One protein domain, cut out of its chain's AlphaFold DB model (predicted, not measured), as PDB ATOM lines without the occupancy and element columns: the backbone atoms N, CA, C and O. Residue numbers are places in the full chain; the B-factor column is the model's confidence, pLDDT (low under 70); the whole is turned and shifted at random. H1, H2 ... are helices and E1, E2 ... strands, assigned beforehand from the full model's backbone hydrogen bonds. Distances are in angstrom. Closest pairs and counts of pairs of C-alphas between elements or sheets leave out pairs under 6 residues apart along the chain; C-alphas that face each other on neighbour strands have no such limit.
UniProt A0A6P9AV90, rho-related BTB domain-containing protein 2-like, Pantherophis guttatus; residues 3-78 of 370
ATOM      1  N   ALA A   3     -36.347 -15.346 -11.885       57.44
ATOM      2  CA  ALA A   3     -37.207 -14.190 -11.666       57.44
ATOM      3  C   ALA A   3     -38.666 -14.648 -11.577       57.44
ATOM      4  O   ALA A   3     -39.130 -15.388 -12.445       57.44
ATOM      5  N   ARG A   4     -39.386 -14.210 -10.541       67.12
ATOM      6  CA  ARG A   4     -40.820 -14.479 -10.373       67.12
ATOM      7  C   ARG A   4     -41.632 -13.219 -10.658       67.12
ATOM      8  O   ARG A   4     -41.477 -12.204  -9.979       67.12
ATOM      9  N   LEU A   5     -42.526 -13.308 -11.639       62.91
ATOM     10  CA  LEU A   5     -43.548 -12.298 -11.911       62.91
ATOM     11  C   LEU A   5     -44.665 -12.420 -10.866       62.91
ATOM     12  O   LEU A   5     -45.383 -13.417 -10.828       62.91
ATOM     13  N   THR A   6     -44.805 -11.414 -10.007       58.28
ATOM     14  CA  THR A   6     -45.890 -11.307  -9.031       58.28
ATOM     15  C   THR A   6     -47.033 -10.480  -9.614       58.28
ATOM     16  O   THR A   6     -47.030  -9.244  -9.629       58.28
ATOM     17  N   SER A   7     -48.047 -11.190 -10.104       54.12
ATOM     18  CA  SER A   7     -49.347 -10.601 -10.413       54.12
ATOM     19  C   SER A   7     -50.039 -10.217  -9.106       54.12
ATOM     20  O   SER A   7     -50.436 -11.094  -8.338       54.12
ATOM     21  N   ASN A   8     -50.240  -8.920  -8.859       48.69
ATOM     22  CA  ASN A   8     -51.214  -8.480  -7.859       48.69
ATOM     23  C   ASN A   8     -52.611  -8.811  -8.410       48.69
ATOM     24  O   ASN A   8     -53.175  -8.062  -9.206       48.69
ATOM     25  N   LEU A   9     -53.129  -9.979  -8.020       48.38
ATOM     26  CA  LEU A   9     -54.299 -10.648  -8.613       48.38
ATOM     27  C   LEU A   9     -55.615  -9.851  -8.551       48.38
ATOM     28  O   LEU A   9     -56.559 -10.191  -9.254       48.38
ATOM     29  N   TRP A  10     -55.665  -8.766  -7.777       43.59
ATOM     30  CA  TRP A  10     -56.844  -7.910  -7.610       43.59
ATOM     31  C   TRP A  10     -57.203  -7.033  -8.824       43.59
ATOM     32  O   TRP A  10     -58.298  -6.481  -8.850       43.59
ATOM     33  N   LEU A  11     -56.323  -6.892  -9.827       42.47
ATOM     34  CA  LEU A  11     -56.518  -5.951 -10.950       42.47
ATOM     35  C   LEU A  11     -56.671  -6.591 -12.343       42.47
ATOM     36  O   LEU A  11     -56.947  -5.882 -13.305       42.47
ATOM     37  N   PHE A  12     -56.521  -7.913 -12.484       41.62
ATOM     38  CA  PHE A  12     -56.401  -8.575 -13.800       41.62
ATOM     39  C   PHE A  12     -57.668  -9.296 -14.306       41.62
ATOM     40  O   PHE A  12     -57.588 -10.171 -15.166       41.62
ATOM     41  N   SER A  13     -58.855  -8.933 -13.806       43.81
ATOM     42  CA  SER A  13     -60.098  -9.682 -14.076       43.81
ATOM     43  C   SER A  13     -60.814  -9.362 -15.403       43.81
ATOM     44  O   SER A  13     -61.784 -10.047 -15.719       43.81
ATOM     45  N   PHE A  14     -60.404  -8.342 -16.169       43.59
ATOM     46  CA  PHE A  14     -61.225  -7.831 -17.286       43.59
ATOM     47  C   PHE A  14     -60.851  -8.301 -18.705       43.59
ATOM     48  O   PHE A  14     -61.697  -8.211 -19.588       43.59
ATOM     49  N   PHE A  15     -59.640  -8.821 -18.953       44.50
ATOM     50  CA  PHE A  15     -59.185  -9.164 -20.321       44.50
ATOM     51  C   PHE A  15     -58.296 -10.422 -20.412       44.50
ATOM     52  O   PHE A  15     -57.453 -10.542 -21.300       44.50
ATOM     53  N   SER A  16     -58.408 -11.378 -19.487       55.97
ATOM     54  CA  SER A  16     -57.541 -12.571 -19.472       55.97
ATOM     55  C   SER A  16     -58.258 -13.806 -18.932       55.97
ATOM     56  O   SER A  16     -59.208 -13.689 -18.163       55.97
ATOM     57  N   ARG A  17     -57.799 -15.007 -19.324       63.62
ATOM     58  CA  ARG A  17     -58.265 -16.264 -18.711       63.62
ATOM     59  C   ARG A  17     -58.046 -16.202 -17.186       63.62
ATOM     60  O   ARG A  17     -56.957 -15.793 -16.781       63.62
ATOM     61  N   PRO A  18     -59.011 -16.639 -16.355       60.69
ATOM     62  CA  PRO A  18     -58.817 -16.708 -14.911       60.69
ATOM     63  C   PRO A  18     -57.631 -17.613 -14.567       60.69
ATOM     64  O   PRO A  18     -57.620 -18.785 -14.947       60.69
ATOM     65  N   ILE A  19     -56.645 -17.065 -13.853       63.12
ATOM     66  CA  ILE A  19     -55.488 -17.819 -13.356       63.12
ATOM     67  C   ILE A  19     -55.984 -18.769 -12.266       63.12
ATOM     68  O   ILE A  19     -56.588 -18.329 -11.283       63.12
ATOM     69  N   LYS A  20     -55.739 -20.071 -12.413       73.25
ATOM     70  CA  LYS A  20     -56.129 -21.051 -11.391       73.25
ATOM     71  C   LYS A  20     -55.180 -20.965 -10.190       73.25
ATOM     72  O   LYS A  20     -53.985 -20.754 -10.388       73.25
ATOM     73  N   PRO A  21     -55.637 -21.242  -8.954       66.00
ATOM     74  CA  PRO A  21     -54.760 -21.258  -7.778       66.00
ATOM     75  C   PRO A  21     -53.512 -22.139  -7.950       66.00
ATOM     76  O   PRO A  21     -52.422 -21.762  -7.534       66.00
ATOM     77  N   ASN A  22     -53.651 -23.269  -8.651       72.00
ATOM     78  CA  ASN A  22     -52.566 -24.224  -8.904       72.00
ATOM     79  C   ASN A  22     -51.542 -23.740  -9.955       72.00
ATOM     80  O   ASN A  22     -50.467 -24.324 -10.065       72.00
ATOM     81  N   GLU A  23     -51.863 -22.698 -10.729       69.50
ATOM     82  CA  GLU A  23     -50.959 -22.061 -11.701       69.50
ATOM     83  C   GLU A  23     -50.071 -20.994 -11.026       69.50
ATOM     84  O   GLU A  23     -49.061 -20.566 -11.585       69.50
ATOM     85  N   ILE A  24     -50.401 -20.591  -9.791       70.12
ATOM     86  CA  ILE A  24     -49.613 -19.652  -8.993       70.12
ATOM     87  C   ILE A  24     -48.500 -20.423  -8.276       70.12
ATOM     88  O   ILE A  24     -48.701 -21.017  -7.216       70.12
ATOM     89  N   LEU A  25     -47.281 -20.371  -8.814       70.25
ATOM     90  CA  LEU A  25     -46.101 -20.819  -8.073       70.25
ATOM     91  C   LEU A  25     -45.885 -19.899  -6.856       70.25
ATOM     92  O   LEU A  25     -45.782 -18.683  -7.052       70.25
ATOM     93  N   PRO A  26     -45.802 -20.420  -5.617       77.75
ATOM     94  CA  PRO A  26     -45.501 -19.617  -4.437       77.75
ATOM     95  C   PRO A  26     -44.023 -19.154  -4.429       77.75
ATOM     96  O   PRO A  26     -43.188 -19.782  -5.093       77.75
ATOM     97  N   PRO A  27     -43.685 -18.060  -3.716       77.69
ATOM     98  CA  PRO A  27     -42.321 -17.514  -3.653       77.69
ATOM     99  C   PRO A  27     -41.243 -18.546  -3.281       77.69
ATOM    100  O   PRO A  27     -40.122 -18.507  -3.785       77.69
ATOM    101  N   GLU A  28     -41.594 -19.478  -2.397       82.88
ATOM    102  CA  GLU A  28     -40.707 -20.472  -1.793       82.88
ATOM    103  C   GLU A  28     -40.102 -21.386  -2.864       82.88
ATOM    104  O   GLU A  28     -38.880 -21.490  -2.945       82.88
ATOM    105  N   LYS A  29     -40.930 -21.912  -3.778       83.12
ATOM    106  CA  LYS A  29     -40.478 -22.759  -4.899       83.12
ATOM    107  C   LYS A  29     -39.510 -22.027  -5.831       83.12
ATOM    108  O   LYS A  29     -38.561 -22.616  -6.340       83.12
ATOM    109  N   GLY A  30     -39.723 -20.727  -6.049       83.75
ATOM    110  CA  GLY A  30     -38.809 -19.901  -6.844       83.75
ATOM    111  C   GLY A  30     -37.430 -19.758  -6.189       83.75
ATOM    112  O   GLY A  30     -36.407 -19.833  -6.871       83.75
ATOM    113  N   ARG A  31     -37.398 -19.612  -4.858       84.56
ATOM    114  CA  ARG A  31     -36.157 -19.564  -4.068       84.56
ATOM    115  C   ARG A  31     -35.468 -20.925  -3.971       84.56
ATOM    116  O   ARG A  31     -34.242 -20.966  -4.014       84.56
ATOM    117  N   GLU A  32     -36.223 -22.019  -3.884       86.50
ATOM    118  CA  GLU A  32     -35.702 -23.394  -3.904       86.50
ATOM    119  C   GLU A  32     -34.941 -23.685  -5.205       86.50
ATOM    120  O   GLU A  32     -33.760 -24.019  -5.147       86.50
ATOM    121  N   VAL A  33     -35.557 -23.437  -6.367       86.31
ATOM    122  CA  VAL A  33     -34.911 -23.619  -7.684       86.31
ATOM    123  C   VAL A  33     -33.674 -22.726  -7.840       86.31
ATOM    124  O   VAL A  33     -32.647 -23.150  -8.365       86.31
ATOM    125  N   ALA A  34     -33.728 -21.482  -7.359       85.88
ATOM    126  CA  ALA A  34     -32.573 -20.584  -7.401       85.88
ATOM    127  C   ALA A  34     -31.407 -21.085  -6.527       85.88
ATOM    128  O   ALA A  34     -30.247 -21.008  -6.940       85.88
ATOM    129  N   LYS A  35     -31.721 -21.637  -5.347       88.00
ATOM    130  CA  LYS A  35     -30.758 -22.247  -4.420       88.00
ATOM    131  C   LYS A  35     -30.127 -23.512  -5.008       88.00
ATOM    132  O   LYS A  35     -28.914 -23.655  -4.912       88.00
ATOM    133  N   GLU A  36     -30.919 -24.384  -5.631       90.00
ATOM    134  CA  GLU A  36     -30.445 -25.593  -6.321       90.00
ATOM    135  C   GLU A  36     -29.466 -25.250  -7.454       90.00
ATOM    136  O   GLU A  36     -28.387 -25.829  -7.552       90.00
ATOM    137  N   LEU A  37     -29.800 -24.239  -8.261       84.62
ATOM    138  CA  LEU A  37     -28.969 -23.779  -9.376       84.62
ATOM    139  C   LEU A  37     -27.795 -22.871  -8.955       84.62
ATOM    140  O   LEU A  37     -27.020 -22.449  -9.813       84.62
ATOM    141  N   GLY A  38     -27.661 -22.525  -7.670       82.88
ATOM    142  CA  GLY A  38     -26.601 -21.642  -7.164       82.88
ATOM    143  C   GLY A  38     -26.640 -20.209  -7.722       82.88
ATOM    144  O   GLY A  38     -25.603 -19.546  -7.798       82.88
ATOM    145  N   ILE A  39     -27.813 -19.722  -8.139       83.56
ATOM    146  CA  ILE A  39     -28.003 -18.408  -8.778       83.56
ATOM    147  C   ILE A  39     -28.914 -17.497  -7.945       83.56
ATOM    148  O   ILE A  39     -29.791 -17.991  -7.241       83.56
ATOM    149  N   PRO A  40     -28.782 -16.158  -8.034       83.12
ATOM    150  CA  PRO A  40     -29.653 -15.277  -7.270       83.12
ATOM    151  C   PRO A  40     -31.098 -15.295  -7.799       83.12
ATOM    152  O   PRO A  40     -31.343 -15.391  -9.012       83.12
ATOM    153  N   TYR A  41     -32.031 -15.186  -6.855       86.75
ATOM    154  CA  TYR A  41     -33.473 -15.068  -7.060       86.75
ATOM    155  C   TYR A  41     -33.907 -13.600  -6.997       86.75
ATOM    156  O   TYR A  41     -33.383 -12.840  -6.181       86.75
ATOM    157  N   TYR A  42     -34.881 -13.233  -7.827       86.94
ATOM    158  CA  TYR A  42     -35.466 -11.897  -7.885       86.94
ATOM    159  C   TYR A  42     -36.992 -11.975  -7.967       86.94
ATOM    160  O   TYR A  42     -37.553 -12.828  -8.660       86.94
ATOM    161  N   GLU A  43     -37.668 -11.033  -7.322       86.12
ATOM    162  CA  GLU A  43     -39.109 -10.828  -7.441       86.12
ATOM    163  C   GLU A  43     -39.393  -9.561  -8.240       86.12
ATOM    164  O   GLU A  43     -38.761  -8.525  -8.041       86.12
ATOM    165  N   THR A  44     -40.363  -9.635  -9.144       84.94
ATOM    166  CA  THR A  44     -40.781  -8.494  -9.965       84.94
ATOM    167  C   THR A  44     -42.282  -8.326  -9.888       84.94
ATOM    168  O   THR A  44     -42.995  -9.305 -10.080       84.94
ATOM    169  N   SER A  45     -42.767  -7.104  -9.692       80.50
ATOM    170  CA  SER A  45     -44.193  -6.788  -9.801       80.50
ATOM    171  C   SER A  45     -44.396  -5.692 -10.831       80.50
ATOM    172  O   SER A  45     -43.910  -4.578 -10.650       80.50
ATOM    173  N   VAL A  46     -45.153  -5.984 -11.892       78.88
ATOM    174  CA  VAL A  46     -45.544  -4.970 -12.888       78.88
ATOM    175  C   VAL A  46     -46.441  -3.906 -12.249       78.88
ATOM    176  O   VAL A  46     -46.281  -2.722 -12.520       78.88
ATOM    177  N   VAL A  47     -47.327  -4.320 -11.336       74.69
ATOM    178  CA  VAL A  47     -48.293  -3.435 -10.667       74.69
ATOM    179  C   VAL A  47     -47.613  -2.487  -9.676       74.69
ATOM    180  O   VAL A  47     -47.927  -1.305  -9.668       74.69
ATOM    181  N   ALA A  48     -46.658  -2.972  -8.873       74.06
ATOM    182  CA  ALA A  48     -45.887  -2.110  -7.967       74.06
ATOM    183  C   ALA A  48     -44.640  -1.479  -8.627       74.06
ATOM    184  O   ALA A  48     -43.842  -0.854  -7.935       74.06
ATOM    185  N   GLN A  49     -44.423  -1.713  -9.930       80.88
ATOM    186  CA  GLN A  49     -43.195  -1.394 -10.683       80.88
ATOM    187  C   GLN A  49     -41.884  -1.855 -10.002       80.88
ATOM    188  O   GLN A  49     -40.792  -1.364 -10.289       80.88
ATOM    189  N   PHE A  50     -41.980  -2.840  -9.107       84.25
ATOM    190  CA  PHE A  50     -40.896  -3.282  -8.240       84.25
ATOM    191  C   PHE A  50     -40.024  -4.341  -8.917       84.25
ATOM    192  O   PHE A  50     -40.537  -5.237  -9.589       84.25
ATOM    193  N   GLY A  51     -38.705  -4.262  -8.722       85.38
ATOM    194  CA  GLY A  51     -37.736  -5.288  -9.124       85.38
ATOM    195  C   GLY A  51     -37.478  -5.442 -10.623       85.38
ATOM    196  O   GLY A  51     -36.503  -6.082 -11.012       85.38
ATOM    197  N   ILE A  52     -38.313  -4.847 -11.480       87.62
ATOM    198  CA  ILE A  52     -38.233  -4.964 -12.944       87.62
ATOM    199  C   ILE A  52     -36.837  -4.550 -13.431       87.62
ATOM    200  O   ILE A  52     -36.157  -5.316 -14.114       87.62
ATOM    201  N   LYS A  53     -36.382  -3.360 -13.016       89.81
ATOM    202  CA  LYS A  53     -35.051  -2.838 -13.348       89.81
ATOM    203  C   LYS A  53     -33.933  -3.741 -12.823       89.81
ATOM    204  O   LYS A  53     -32.977  -3.998 -13.551       89.81
ATOM    205  N   ASP A  54     -34.068  -4.256 -11.601       88.81
ATOM    206  CA  ASP A  54     -33.064  -5.129 -10.989       88.81
ATOM    207  C   ASP A  54     -32.878  -6.414 -11.799       88.81
ATOM    208  O   ASP A  54     -31.744  -6.827 -12.034       88.81
ATOM    209  N   VAL A  55     -33.963  -7.028 -12.280       89.31
ATOM    210  CA  VAL A  55     -33.884  -8.229 -13.123       89.31
ATOM    211  C   VAL A  55     -33.196  -7.942 -14.454       89.31
ATOM    212  O   VAL A  55     -32.287  -8.688 -14.823       89.31
ATOM    213  N   PHE A  56     -33.563  -6.865 -15.156       90.56
ATOM    214  CA  PHE A  56     -32.936  -6.525 -16.439       90.56
ATOM    215  C   PHE A  56     -31.450  -6.172 -16.288       90.56
ATOM    216  O   PHE A  56     -30.613  -6.759 -16.979       90.56
ATOM    217  N   ASP A  57     -31.092  -5.297 -15.344       91.75
ATOM    218  CA  ASP A  57     -29.697  -4.917 -15.092       91.75
ATOM    219  C   ASP A  57     -28.843  -6.141 -14.723       91.75
ATOM    220  O   ASP A  57     -27.725  -6.314 -15.219       91.75
ATOM    221  N   ASN A  58     -29.360  -7.025 -13.862       90.44
ATOM    222  CA  ASN A  58     -28.637  -8.222 -13.443       90.44
ATOM    223  C   ASN A  58     -28.566  -9.293 -14.540       90.44
ATOM    224  O   ASN A  58     -27.557  -9.996 -14.615       90.44
ATOM    225  N   ALA A  59     -29.559  -9.384 -15.430       89.62
ATOM    226  CA  ALA A  59     -29.505 -10.230 -16.624       89.62
ATOM    227  C   ALA A  59     -28.417  -9.768 -17.597       89.62
ATOM    228  O   ALA A  59     -27.625 -10.589 -18.063       89.62
ATOM    229  N   ILE A  60     -28.307  -8.456 -17.820       89.00
ATOM    230  CA  ILE A  60     -27.241  -7.862 -18.633       89.00
ATOM    231  C   ILE A  60     -25.870  -8.135 -17.992       89.00
ATOM    232  O   ILE A  60     -24.977  -8.645 -18.671       89.00
ATOM    233  N   ARG A  61     -25.704  -7.898 -16.678       88.81
ATOM    234  CA  ARG A  61     -24.467  -8.233 -15.935       88.81
ATOM    235  C   ARG A  61     -24.085  -9.709 -16.095       88.81
ATOM    236  O   ARG A  61     -22.943 -10.010 -16.442       88.81
ATOM    237  N   ALA A  62     -25.033 -10.625 -15.886       87.25
ATOM    238  CA  ALA A  62     -24.807 -12.064 -16.009       87.25
ATOM    239  C   ALA A  62     -24.389 -12.464 -17.436       87.25
ATOM    240  O   ALA A  62     -23.393 -13.163 -17.607       87.25
ATOM    241  N   ALA A  63     -25.089 -11.972 -18.464       87.88
ATOM    242  CA  ALA A  63     -24.779 -12.264 -19.863       87.88
ATOM    243  C   ALA A  63     -23.400 -11.729 -20.289       87.88
ATOM    244  O   ALA A  63     -22.636 -12.434 -20.952       87.88
ATOM    245  N   LEU A  64     -23.043 -10.506 -19.878       86.00
ATOM    246  CA  LEU A  64     -21.737  -9.905 -20.163       86.00
ATOM    247  C   LEU A  64     -20.588 -10.662 -19.478       86.00
ATOM    248  O   LEU A  64     -19.543 -10.873 -20.099       86.00
ATOM    249  N   ILE A  65     -20.783 -11.122 -18.238       83.31
ATOM    250  CA  ILE A  65     -19.805 -11.963 -17.533       83.31
ATOM    251  C   ILE A  65     -19.654 -13.315 -18.237       83.31
ATOM    252  O   ILE A  65     -18.526 -13.701 -18.539       83.31
ATOM    253  N   SER A  66     -20.747 -14.000 -18.584       81.94
ATOM    254  CA  SER A  66     -20.690 -15.264 -19.335       81.94
ATOM    255  C   SER A  66     -19.966 -15.103 -20.677       81.94
ATOM    256  O   SER A  66     -19.110 -15.914 -21.025       81.94
ATOM    257  N   ARG A  67     -20.210 -14.000 -21.401       80.50
ATOM    258  CA  ARG A  67     -19.509 -13.685 -22.658       80.50
ATOM    259  C   ARG A  67     -18.006 -13.452 -22.463       80.50
ATOM    260  O   ARG A  67     -17.224 -13.803 -23.346       80.50
ATOM    261  N   ARG A  68     -17.581 -12.906 -21.316       74.06
ATOM    262  CA  ARG A  68     -16.159 -12.731 -20.966       74.06
ATOM    263  C   ARG A  68     -15.427 -14.070 -20.839       74.06
ATOM    264  O   ARG A  68     -14.283 -14.156 -21.273       74.06
ATOM    265  N   HIS A  69     -16.082 -15.109 -20.310       67.06
ATOM    266  CA  HIS A  69     -15.502 -16.458 -20.222       67.06
ATOM    267  C   HIS A  69     -15.244 -17.098 -21.599       67.06
ATOM    268  O   HIS A  69     -14.380 -17.961 -21.703       67.06
ATOM    269  N   LEU A  70     -15.929 -16.644 -22.656       70.44
ATOM    270  CA  LEU A  70     -15.770 -17.151 -24.027       70.44
ATOM    271  C   LEU A  70     -14.786 -16.336 -24.892       70.44
ATOM    272  O   LEU A  70     -14.352 -16.822 -25.932       70.44
ATOM    273  N   GLN A  71     -14.436 -15.097 -24.514       63.72
ATOM    274  CA  GLN A  71     -13.545 -14.221 -25.302       63.72
ATOM    275  C   GLN A  71     -12.525 -13.482 -24.419       63.72
ATOM    276  O   GLN A  71     -12.614 -12.272 -24.195       63.72
ATOM    277  N   PHE A  72     -11.520 -14.229 -23.954       58.34
ATOM    278  CA  PHE A  72     -10.531 -13.814 -22.949       58.34
ATOM    279  C   PHE A  72      -9.695 -12.558 -23.281       58.34
ATOM    280  O   PHE A  72      -9.216 -11.887 -22.367       58.34
ATOM    281  N   TRP A  73      -9.579 -12.174 -24.558       56.97
ATOM    282  CA  TRP A  73      -8.843 -10.975 -24.995       56.97
ATOM    283  C   TRP A  73      -9.625  -9.650 -24.850       56.97
ATOM    284  O   TRP A  73      -9.046  -8.578 -25.013       56.97
ATOM    285  N   LYS A  74     -10.931  -9.664 -24.528       62.56
ATOM    286  CA  LYS A  74     -11.743  -8.430 -24.429       62.56
ATOM    287  C   LYS A  74     -11.671  -7.779 -23.041       62.56
ATOM    288  O   LYS A  74     -12.511  -8.013 -22.172       62.56
ATOM    289  N   SER A  75     -10.689  -6.893 -22.864       64.88
ATOM    290  CA  SER A  75     -10.453  -6.095 -21.644       64.88
ATOM    291  C   SER A  75     -11.655  -5.257 -21.182       64.88
ATOM    292  O   SER A  75     -11.890  -5.154 -19.979       64.88
ATOM    293  N   HIS A  76     -12.453  -4.726 -22.112       67.88
ATOM    294  CA  HIS A  76     -13.611  -3.858 -21.847       67.88
ATOM    295  C   HIS A  76     -14.679  -4.457 -20.907       67.88
ATOM    296  O   HIS A  76     -15.454  -3.714 -20.314       67.88
ATOM    297  N   LEU A  77     -14.721  -5.786 -20.731       68.88
ATOM    298  CA  LEU A  77     -15.677  -6.468 -19.841       68.88
ATOM    299  C   LEU A  77     -15.094  -6.832 -18.460       68.88
ATOM    300  O   LEU A  77     -15.738  -7.533 -17.677       68.88
ATOM    301  N   ARG A  78     -13.874  -6.387 -18.128       70.75
ATOM    302  CA  ARG A  78     -13.244  -6.673 -16.823       70.75
ATOM    303  C   ARG A  78     -13.972  -6.001 -15.654       70.75
ATOM    304  O   ARG A  78     -14.116  -6.636 -14.616       70.75
TER     305      ARG A  78
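What this domain is: This is residues 3 to 78 of the 370 residues of the protein "rho-related BTB domain-containing protein 2-like" of Pantherophis guttatus (UniProt A0A6P9AV90). A tiny two-strand sheet, E1 beside E2, sits between H1 and residues 52 to 59 of the long helix H2, whose far end reaches away; at the opposite end loops out the unnamed stretch 6 to 26. The 76 printed residues run E1, H1, E2, H2, parallel in the sheet, mostly helix, with under half in named elements. It is only just loose, close to extended: radius of gyration of the C-alphas 16.8 A, a rod spanning 53 by 25 by 18 A.

Where its parts are: Find E1, residues 3 to 5, from C-alpha 3 at (-37.207, -14.190, -11.666), 6.6 A, and E2, residues 41 to 44, 10.3 A. H1, residues 27 to 36, covers 14.6 A; H2, residues 52 to 70, runs 27.9 A to C-alpha 70 at (-15.770, -17.151, -24.027).

How they stand to each other: E1 and E2 are parallel at 25 degrees; look for N 4 and O 42, 3.0 A, within hydrogen-bond range. E1, H1, E2 form a strand-helix-strand unit, parallel neighbours with a helix between, its crossover right-handed. The closest C-alphas of H1 and E2 are Ala 34 and Tyr 41, 5.6 A; of E2 and H2, Thr 44 and Ile 52, 5.3 A. H1 and H2 are apart. Every O i to N i+4 pair is within hydrogen-bond range in H1, 14 of 15 in H2.

The domain as a whole: The C-alphas farthest apart, Phe 14 and Trp 73, are 53.0 A apart. The printed part has no cut; the link E1 to H1 is long. Residues 12 to 17 and 70 to 75 stand free. The pLDDT is under 70 at residues 3 to 19, 21, 23, 69 and 71 to 77.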